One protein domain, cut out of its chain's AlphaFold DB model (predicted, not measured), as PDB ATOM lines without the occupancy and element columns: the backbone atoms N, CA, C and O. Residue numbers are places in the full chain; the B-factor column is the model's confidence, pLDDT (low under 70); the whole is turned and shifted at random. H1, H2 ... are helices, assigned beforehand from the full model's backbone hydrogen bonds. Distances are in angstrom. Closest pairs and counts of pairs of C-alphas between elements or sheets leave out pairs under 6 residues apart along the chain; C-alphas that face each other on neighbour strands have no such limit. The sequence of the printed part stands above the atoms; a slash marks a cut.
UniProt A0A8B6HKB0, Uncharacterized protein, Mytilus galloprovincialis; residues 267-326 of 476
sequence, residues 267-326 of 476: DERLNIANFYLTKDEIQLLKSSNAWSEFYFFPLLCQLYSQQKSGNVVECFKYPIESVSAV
ATOM      1  N   ASP A 267     -34.285 -27.741 -35.867       92.56
ATOM      2  CA  ASP A 267     -34.805 -27.308 -37.167       92.56
ATOM      3  C   ASP A 267     -35.735 -28.361 -37.784       92.56
ATOM      4  O   ASP A 267     -36.786 -28.030 -38.333       92.56
ATOM      5  N   GLU A 268     -35.386 -29.646 -37.682       94.50
ATOM      6  CA  GLU A 268     -36.240 -30.735 -38.161       94.50
ATOM      7  C   GLU A 268     -37.518 -30.849 -37.329       94.50
ATOM      8  O   GLU A 268     -38.600 -30.974 -37.901       94.50
ATOM      9  N   ARG A 269     -37.422 -30.736 -35.996       93.75
ATOM     10  CA  ARG A 269     -38.595 -30.679 -35.111       93.75
ATOM     11  C   ARG A 269     -39.496 -29.504 -35.477       93.75
ATOM     12  O   ARG A 269     -40.707 -29.682 -35.570       93.75
ATOM     13  N   LEU A 270     -38.925 -28.328 -35.732       93.88
ATOM     14  CA  LEU A 270     -39.674 -27.147 -36.151       93.88
ATOM     15  C   LEU A 270     -40.388 -27.370 -37.484       93.88
ATOM     16  O   LEU A 270     -41.573 -27.061 -37.601       93.88
ATOM     17  N   ASN A 271     -39.696 -27.938 -38.471       93.88
ATOM     18  CA  ASN A 271     -40.285 -28.242 -39.772       93.88
ATOM     19  C   ASN A 271     -41.437 -29.241 -39.656       93.88
ATOM     20  O   ASN A 271     -42.464 -29.041 -40.294       93.88
ATOM     21  N   ILE A 272     -41.297 -30.270 -38.818       93.88
ATOM     22  CA  ILE A 272     -42.377 -31.220 -38.528       93.88
ATOM     23  C   ILE A 272     -43.540 -30.499 -37.840       93.88
ATOM     24  O   ILE A 272     -44.676 -30.607 -38.292       93.88
ATOM     25  N   ALA A 273     -43.270 -29.720 -36.792       93.69
ATOM     26  CA  ALA A 273     -44.289 -29.000 -36.035       93.69
ATOM     27  C   ALA A 273     -45.120 -28.050 -36.907       93.69
ATOM     28  O   ALA A 273     -46.330 -27.969 -36.717       93.69
ATOM     29  N   ASN A 274     -44.504 -27.386 -37.891       93.31
ATOM     30  CA  ASN A 274     -45.189 -26.475 -38.815       93.31
ATOM     31  C   ASN A 274     -46.319 -27.138 -39.627       93.31
ATOM     32  O   ASN A 274     -47.192 -26.424 -40.116       93.31
ATOM     33  N   PHE A 275     -46.323 -28.467 -39.776       91.19
ATOM     34  CA  PHE A 275     -47.403 -29.189 -40.459       91.19
ATOM     35  C   PHE A 275     -48.616 -29.470 -39.564       91.19
ATOM     36  O   PHE A 275     -49.709 -29.698 -40.073       91.19
ATOM     37  N   TYR A 276     -48.440 -29.452 -38.242       91.12
ATOM     38  CA  TYR A 276     -49.453 -29.922 -37.290       91.12
ATOM     39  C   TYR A 276     -49.930 -28.841 -36.316       91.12
ATOM     40  O   TYR A 276     -51.067 -28.894 -35.849       91.12
ATOM     41  N   LEU A 277     -49.065 -27.879 -35.991       92.69
ATOM     42  CA  LEU A 277     -49.288 -26.868 -34.963       92.69
ATOM     43  C   LEU A 277     -49.471 -25.479 -35.574       92.69
ATOM     44  O   LEU A 277     -48.929 -25.149 -36.630       92.69
ATOM     45  N   THR A 278     -50.212 -24.631 -34.871       93.44
ATOM     46  CA  THR A 278     -50.345 -23.213 -35.212       93.44
ATOM     47  C   THR A 278     -49.073 -22.430 -34.866       93.44
ATOM     48  O   THR A 278     -48.247 -22.851 -34.055       93.44
ATOM     49  N   LYS A 279     -48.917 -21.238 -35.458       94.19
ATOM     50  CA  LYS A 279     -47.772 -20.355 -35.170       94.19
ATOM     51  C   LYS A 279     -47.679 -19.983 -33.687       94.19
ATOM     52  O   LYS A 279     -46.574 -19.966 -33.147       94.19
ATOM     53  N   ASP A 280     -48.819 -19.741 -33.044       93.94
ATOM     54  CA  ASP A 280     -48.889 -19.359 -31.632       93.94
ATOM     55  C   ASP A 280     -48.467 -20.520 -30.720       93.94
ATOM     56  O   ASP A 280     -47.677 -20.330 -29.796       93.94
ATOM     57  N   GLU A 281     -48.903 -21.747 -31.025       94.75
ATOM     58  CA  GLU A 281     -48.488 -22.957 -30.300       94.75
ATOM     59  C   GLU A 281     -46.984 -23.215 -30.436       94.75
ATOM     60  O   GLU A 281     -46.305 -23.496 -29.448       94.75
ATOM     61  N   ILE A 282     -46.428 -23.052 -31.639       94.38
ATOM     62  CA  ILE A 282     -44.984 -23.181 -31.875       94.38
ATOM     63  C   ILE A 282     -44.206 -22.109 -31.105       94.38
ATOM     64  O   ILE A 282     -43.151 -22.396 -30.532       94.38
ATOM     65  N   GLN A 283     -44.702 -20.870 -31.079       93.88
ATOM     66  CA  GLN A 283     -44.085 -19.795 -30.307       93.88
ATOM     67  C   GLN A 283     -44.109 -20.106 -28.808       93.88
ATOM     68  O   GLN A 283     -43.104 -19.878 -28.131       93.88
ATOM     69  N   LEU A 284     -45.208 -20.669 -28.304       93.62
ATOM     70  CA  LEU A 284     -45.350 -21.064 -26.909       93.62
ATOM     71  C   LEU A 284     -44.404 -22.217 -26.527       93.62
ATOM     72  O   LEU A 284     -43.775 -22.168 -25.467       93.62
ATOM     73  N   LEU A 285     -44.239 -23.217 -27.401       92.25
ATOM     74  CA  LEU A 285     -43.262 -24.296 -27.207       92.25
ATOM     75  C   LEU A 285     -41.826 -23.761 -27.142       92.25
ATOM     76  O   LEU A 285     -41.044 -24.186 -26.288       92.25
ATOM     77  N   LYS A 286     -41.487 -22.796 -28.010       90.44
ATOM     78  CA  LYS A 286     -40.178 -22.128 -28.012       90.44
ATOM     79  C   LYS A 286     -39.947 -21.310 -26.743       90.44
ATOM     80  O   LYS A 286     -38.908 -21.471 -26.112       90.44
ATOM     81  N   SER A 287     -40.893 -20.453 -26.354       92.50
ATOM     82  CA  SER A 287     -40.737 -19.577 -25.184       92.50
ATOM     83  C   SER A 287     -40.686 -20.349 -23.864       92.50
ATOM     84  O   SER A 287     -40.017 -19.915 -22.930       92.50
ATOM     85  N   SER A 288     -41.344 -21.510 -23.802       89.81
ATOM     86  CA  SER A 288     -41.409 -22.360 -22.605       89.81
ATOM     87  C   SER A 288     -40.299 -23.417 -22.531       89.81
ATOM     88  O   SER A 288     -40.289 -24.223 -21.595       89.81
ATOM     89  N   ASN A 289     -39.387 -23.444 -23.514       87.62
ATOM     90  CA  ASN A 289     -38.378 -24.492 -23.698       87.62
ATOM     91  C   ASN A 289     -38.981 -25.904 -23.558       87.62
ATOM     92  O   ASN A 289     -38.558 -26.709 -22.727       87.62
ATOM     93  N   ALA A 290     -40.055 -26.149 -24.309       86.62
ATOM     94  CA  ALA A 290     -40.891 -27.344 -24.204       86.62
ATOM     95  C   ALA A 290     -40.759 -28.271 -25.421       86.62
ATOM     96  O   ALA A 290     -41.622 -29.114 -25.657       86.62
ATOM     97  N   TRP A 291     -39.699 -28.109 -26.219       84.50
ATOM     98  CA  TRP A 291     -39.411 -29.028 -27.313       84.50
ATOM     99  C   TRP A 291     -39.120 -30.416 -26.754       84.50
ATOM    100  O   TRP A 291     -38.210 -30.598 -25.950       84.50
ATOM    101  N   SER A 292     -39.911 -31.394 -27.187       79.44
ATOM    102  CA  SER A 292     -39.730 -32.776 -26.763       79.44
ATOM    103  C   SER A 292     -38.412 -33.329 -27.309       79.44
ATOM    104  O   SER A 292     -38.200 -33.375 -28.527       79.44
ATOM    105  N   GLU A 293     -37.552 -33.810 -26.418       82.94
ATOM    106  CA  GLU A 293     -36.350 -34.567 -26.792       82.94
ATOM    107  C   GLU A 293     -36.678 -36.026 -27.147       82.94
ATOM    108  O   GLU A 293     -35.877 -36.720 -27.770       82.94
ATOM    109  N   PHE A 294     -37.894 -36.478 -26.827       85.25
ATOM    110  CA  PHE A 294     -38.354 -37.829 -27.106       85.25
ATOM    111  C   PHE A 294     -38.350 -38.154 -28.608       85.25
ATOM    112  O   PHE A 294     -38.861 -37.405 -29.444       85.25
ATOM    113  N   TYR A 295     -37.880 -39.357 -28.953       87.12
ATOM    114  CA  TYR A 295     -37.829 -39.841 -30.341       87.12
ATOM    115  C   TYR A 295     -39.193 -39.881 -31.044       87.12
ATOM    116  O   TYR A 295     -39.247 -39.891 -32.270       87.12
ATOM    117  N   PHE A 296     -40.294 -39.933 -30.289       89.62
ATOM    118  CA  PHE A 296     -41.658 -39.942 -30.822       89.62
ATOM    119  C   PHE A 296     -42.267 -38.536 -30.959       89.62
ATOM    120  O   PHE A 296     -43.479 -38.410 -31.093       89.62
ATOM    121  N   PHE A 297     -41.443 -37.482 -30.995       91.94
ATOM    122  CA  PHE A 297     -41.874 -36.114 -31.308       91.94
ATOM    123  C   PHE A 297     -42.819 -36.007 -32.528       91.94
ATOM    124  O   PHE A 297     -43.852 -35.349 -32.401       91.94
ATOM    125  N   PRO A 298     -42.570 -36.677 -33.676       92.44
ATOM    126  CA  PRO A 298     -43.491 -36.599 -34.814       92.44
ATOM    127  C   PRO A 298     -44.892 -37.128 -34.483       92.44
ATOM    128  O   PRO A 298     -45.896 -36.539 -34.877       92.44
ATOM    129  N   LEU A 299     -44.963 -38.207 -33.699       90.75
ATOM    130  CA  LEU A 299     -46.224 -38.743 -33.204       90.75
ATOM    131  C   LEU A 299     -46.924 -37.751 -32.266       90.75
ATOM    132  O   LEU A 299     -48.138 -37.617 -32.352       90.75
ATOM    133  N   LEU A 300     -46.191 -37.050 -31.394       91.12
ATOM    134  CA  LEU A 300     -46.786 -36.045 -30.501       91.12
ATOM    135  C   LEU A 300     -47.462 -34.922 -31.282       91.12
ATOM    136  O   LEU A 300     -48.598 -34.571 -30.971       91.12
ATOM    137  N   CYS A 301     -46.808 -34.414 -32.331       91.50
ATOM    138  CA  CYS A 301     -47.414 -33.444 -33.242       91.50
ATOM    139  C   CYS A 301     -48.729 -33.964 -33.830       91.50
ATOM    140  O   CYS A 301     -49.754 -33.285 -33.753       91.50
ATOM    141  N   GLN A 302     -48.712 -35.188 -34.363       88.62
ATOM    142  CA  GLN A 302     -49.898 -35.807 -34.944       88.62
ATOM    143  C   GLN A 302     -51.026 -35.965 -33.914       88.62
ATOM    144  O   GLN A 302     -52.135 -35.494 -34.157       88.62
ATOM    145  N   LEU A 303     -50.754 -36.573 -32.756       86.06
ATOM    146  CA  LEU A 303     -51.763 -36.818 -31.721       86.06
ATOM    147  C   LEU A 303     -52.371 -35.516 -31.190       86.06
ATOM    148  O   LEU A 303     -53.594 -35.399 -31.098       86.06
ATOM    149  N   TYR A 304     -51.533 -34.517 -30.899       88.38
ATOM    150  CA  TYR A 304     -52.005 -33.225 -30.413       88.38
ATOM    151  C   TYR A 304     -52.884 -32.524 -31.460       88.38
ATOM    152  O   TYR A 304     -53.968 -32.048 -31.130       88.38
ATOM    153  N   SER A 305     -52.483 -32.522 -32.738       87.19
ATOM    154  CA  SER A 305     -53.274 -31.895 -33.812       87.19
ATOM    155  C   SER A 305     -54.638 -32.549 -34.061       87.19
ATOM    156  O   SER A 305     -55.565 -31.866 -34.498       87.19
ATOM    157  N   GLN A 306     -54.775 -33.847 -33.770       82.25
ATOM    158  CA  GLN A 306     -56.030 -34.582 -33.920       82.25
ATOM    159  C   GLN A 306     -57.016 -34.294 -32.785       82.25
ATOM    160  O   GLN A 306     -58.218 -34.221 -33.032       82.25
ATOM    161  N   GLN A 307     -56.527 -34.119 -31.555       73.38
ATOM    162  CA  GLN A 307     -57.393 -33.885 -30.397       73.38
ATOM    163  C   GLN A 307     -57.615 -32.394 -30.102       73.38
ATOM    164  O   GLN A 307     -58.685 -32.028 -29.618       73.38
ATOM    165  N   LYS A 308     -56.632 -31.527 -30.405       69.06
ATOM    166  CA  LYS A 308     -56.600 -30.081 -30.085       69.06
ATOM    167  C   LYS A 308     -57.090 -29.750 -28.671       69.06
ATOM    168  O   LYS A 308     -57.702 -28.710 -28.433       69.06
ATOM    169  N   SER A 309     -56.849 -30.656 -27.735       64.25
ATOM    170  CA  SER A 309     -57.318 -30.560 -26.362       64.25
ATOM    171  C   SER A 309     -56.127 -30.638 -25.424       64.25
ATOM    172  O   SER A 309     -55.304 -31.543 -25.547       64.25
ATOM    173  N   GLY A 310     -56.068 -29.716 -24.467       73.31
ATOM    174  CA  GLY A 310     -55.015 -29.672 -23.457       73.31
ATOM    175  C   GLY A 310     -53.947 -28.616 -23.727       73.31
ATOM    176  O   GLY A 310     -53.990 -27.868 -24.703       73.31
ATOM    177  N   ASN A 311     -53.000 -28.524 -22.801       86.56
ATOM    178  CA  ASN A 311     -51.911 -27.564 -22.856       86.56
ATOM    179  C   ASN A 311     -50.772 -28.113 -23.729       86.56
ATOM    180  O   ASN A 311     -50.112 -29.079 -23.349       86.56
ATOM    181  N   VAL A 312     -50.501 -27.465 -24.871       90.56
ATOM    182  CA  VAL A 312     -49.421 -27.862 -25.794       90.56
ATOM    183  C   VAL A 312     -48.060 -27.986 -25.098       90.56
ATOM    184  O   VAL A 312     -47.282 -28.876 -25.420       90.56
ATOM    185  N   VAL A 313     -47.764 -27.144 -24.105       91.50
ATOM    186  CA  VAL A 313     -46.494 -27.205 -23.368       91.50
ATOM    187  C   VAL A 313     -46.399 -28.493 -22.563       91.50
ATOM    188  O   VAL A 313     -45.359 -29.146 -22.584       91.50
ATOM    189  N   GLU A 314     -47.476 -28.882 -21.884       89.81
ATOM    190  CA  GLU A 314     -47.511 -30.109 -21.085       89.81
ATOM    191  C   GLU A 314     -47.406 -31.342 -21.980       89.81
ATOM    192  O   GLU A 314     -46.545 -32.184 -21.740       89.81
ATOM    193  N   CYS A 315     -48.174 -31.388 -23.075       88.56
ATOM    194  CA  CYS A 315     -48.172 -32.519 -24.003       88.56
ATOM    195  C   CYS A 315     -46.790 -32.816 -24.600       88.56
ATOM    196  O   CYS A 315     -46.484 -33.971 -24.886       88.56
ATOM    197  N   PHE A 316     -45.963 -31.793 -24.824       91.25
ATOM    198  CA  PHE A 316     -44.642 -31.969 -25.432       91.25
ATOM    199  C   PHE A 316     -43.519 -32.106 -24.405       91.25
ATOM    200  O   PHE A 316     -42.573 -32.861 -24.647       91.25
ATOM    201  N   LYS A 317     -43.617 -31.416 -23.264       90.06
ATOM    202  CA  LYS A 317     -42.597 -31.455 -22.211       90.06
ATOM    203  C   LYS A 317     -42.721 -32.687 -21.315       90.06
ATOM    204  O   LYS A 317     -41.702 -33.253 -20.939       90.06
ATOM    205  N   TYR A 318     -43.949 -33.106 -21.020       89.50
ATOM    206  CA  TYR A 318     -44.274 -34.214 -20.117       89.50
ATOM    207  C   TYR A 318     -45.275 -35.188 -20.768       89.50
ATOM    208  O   TYR A 318     -46.366 -35.417 -20.243       89.50
ATOM    209  N   PRO A 319     -44.952 -35.752 -21.951       88.06
ATOM    210  CA  PRO A 319     -45.902 -36.546 -22.729       88.06
ATOM    211  C   PRO A 319     -46.388 -37.803 -21.999       88.06
ATOM    212  O   PRO A 319     -47.521 -38.233 -22.203       88.06
ATOM    213  N   ILE A 320     -45.538 -38.406 -21.162       88.69
ATOM    214  CA  ILE A 320     -45.883 -39.612 -20.404       88.69
ATOM    215  C   ILE A 320     -46.870 -39.235 -19.301       88.69
ATOM    216  O   ILE A 320     -47.936 -39.832 -19.195       88.69
ATOM    217  N   GLU A 321     -46.550 -38.198 -18.535       89.38
ATOM    218  CA  GLU A 321     -47.354 -37.698 -17.428       89.38
ATOM    219  C   GLU A 321     -48.710 -37.178 -17.907       89.38
ATOM    220  O   GLU A 321     -49.722 -37.460 -17.270       89.38
ATOM    221  N   SER A 322     -48.760 -36.486 -19.051       87.38
ATOM    222  CA  SER A 322     -50.020 -36.033 -19.653       87.38
ATOM    223  C   SER A 322     -50.952 -37.202 -19.977       87.38
ATOM    224  O   SER A 322     -52.137 -37.148 -19.659       87.38
ATOM    225  N   VAL A 323     -50.435 -38.281 -20.573       87.88
ATOM    226  CA  VAL A 323     -51.245 -39.473 -20.874       87.88
ATOM    227  C   VAL A 323     -51.619 -40.216 -19.587       87.88
ATOM    228  O   VAL A 323     -52.771 -40.619 -19.429       87.88
ATOM    229  N   SER A 324     -50.690 -40.359 -18.639       90.12
ATOM    230  CA  SER A 324     -50.952 -40.993 -17.343       90.12
ATOM    231  C   SER A 324     -52.018 -40.254 -16.533       90.12
ATOM    232  O   SER A 324     -52.850 -40.906 -15.908       90.12
ATOM    233  N   ALA A 325     -52.063 -38.919 -16.579       89.00
ATOM    234  CA  ALA A 325     -53.111 -38.130 -15.932       89.00
ATOM    235  C   ALA A 325     -54.504 -38.472 -16.487       89.00
ATOM    236  O   ALA A 325     -55.428 -38.741 -15.723       89.00
ATOM    237  N   VAL A 326     -54.633 -38.589 -17.812       89.06
ATOM    238  CA  VAL A 326     -55.891 -39.002 -18.459       89.06
ATOM    239  C   VAL A 326     -56.291 -40.431 -18.054       89.06
ATOM    240  O   VAL A 326     -57.469 -40.719 -17.836       89.06
TER     241      VAL A 326
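What this domain is: This is residues 267 to 326 of the 476 residues of an uncharacterized protein of Mytilus galloprovincialis (UniProt A0A8B6HKB0). Four short helices, H3, H1, H2 and H4, go round in a small four-cornered ring, loosest between H1 and H2, and H5 lies at one end of the long axis, beyond H3 and H4. The link from H2 to H3 crosses one end of this ring. The printed part has 60 residues, with five named helices in the order H1 to H5 and no named strand; the class is all helix. It is compact, with a radius of gyration of the C-alphas of 10.3 A and spans of 29 by 21 by 20 A.

Where its parts are: Find C-alpha 297 at (-41.874, -36.114, -31.308); from there H3, the longest helix, runs 15.7 A through residues 297 to 307. H1 begins at C-alpha 267, (-34.805, -27.308, -37.167), and covers residues 267 to 276 in 14.9 A. H2 is residues 279 to 287, 12.2 A, and H4 is residues 312 to 317, 8.5 A. H5, residues 319 to 326, runs 11.1 A to C-alpha 326 at (-55.891, -39.002, -18.459).

How they stand to each other: The helix packing is part aligned, part crossed, with two of four tilts shallow. Start at H3: it touches H1 at a shallow tilt of 17 degrees, the same way, and their closest C-alphas, Tyr 276 and Ser 305, are 5.5 A apart. H3 and H4 form a helical hairpin at 28 degrees, closest at C-alphas 300 and 316, 6.8 A. H4 touches H2 at a steep tilt of 39 degrees, closest at C-alphas 313 and 285, 5.8 A. H1 and H2, a helical hairpin, only just touch, with 3 pairs of C-alphas within 8 A, the closest being 273 and 282 at 7.2 A. H5 is close to H4 but not clearly touching, with C-alphas 315 and 322 closest at 5.9 A. H2 and H3 are apart. In H2, H3, H4 and H5 every O i to N i+4 pair is within hydrogen-bond range; in H1, 4 of 6 are.

The domain as a whole: Look at Asp 267 and Val 326 for the two C-alphas farthest apart, 30.5 A. The printed part has no cut and no long link. The mean pLDDT of the printed part is 88.8, and residues 308 to 309 are under 70.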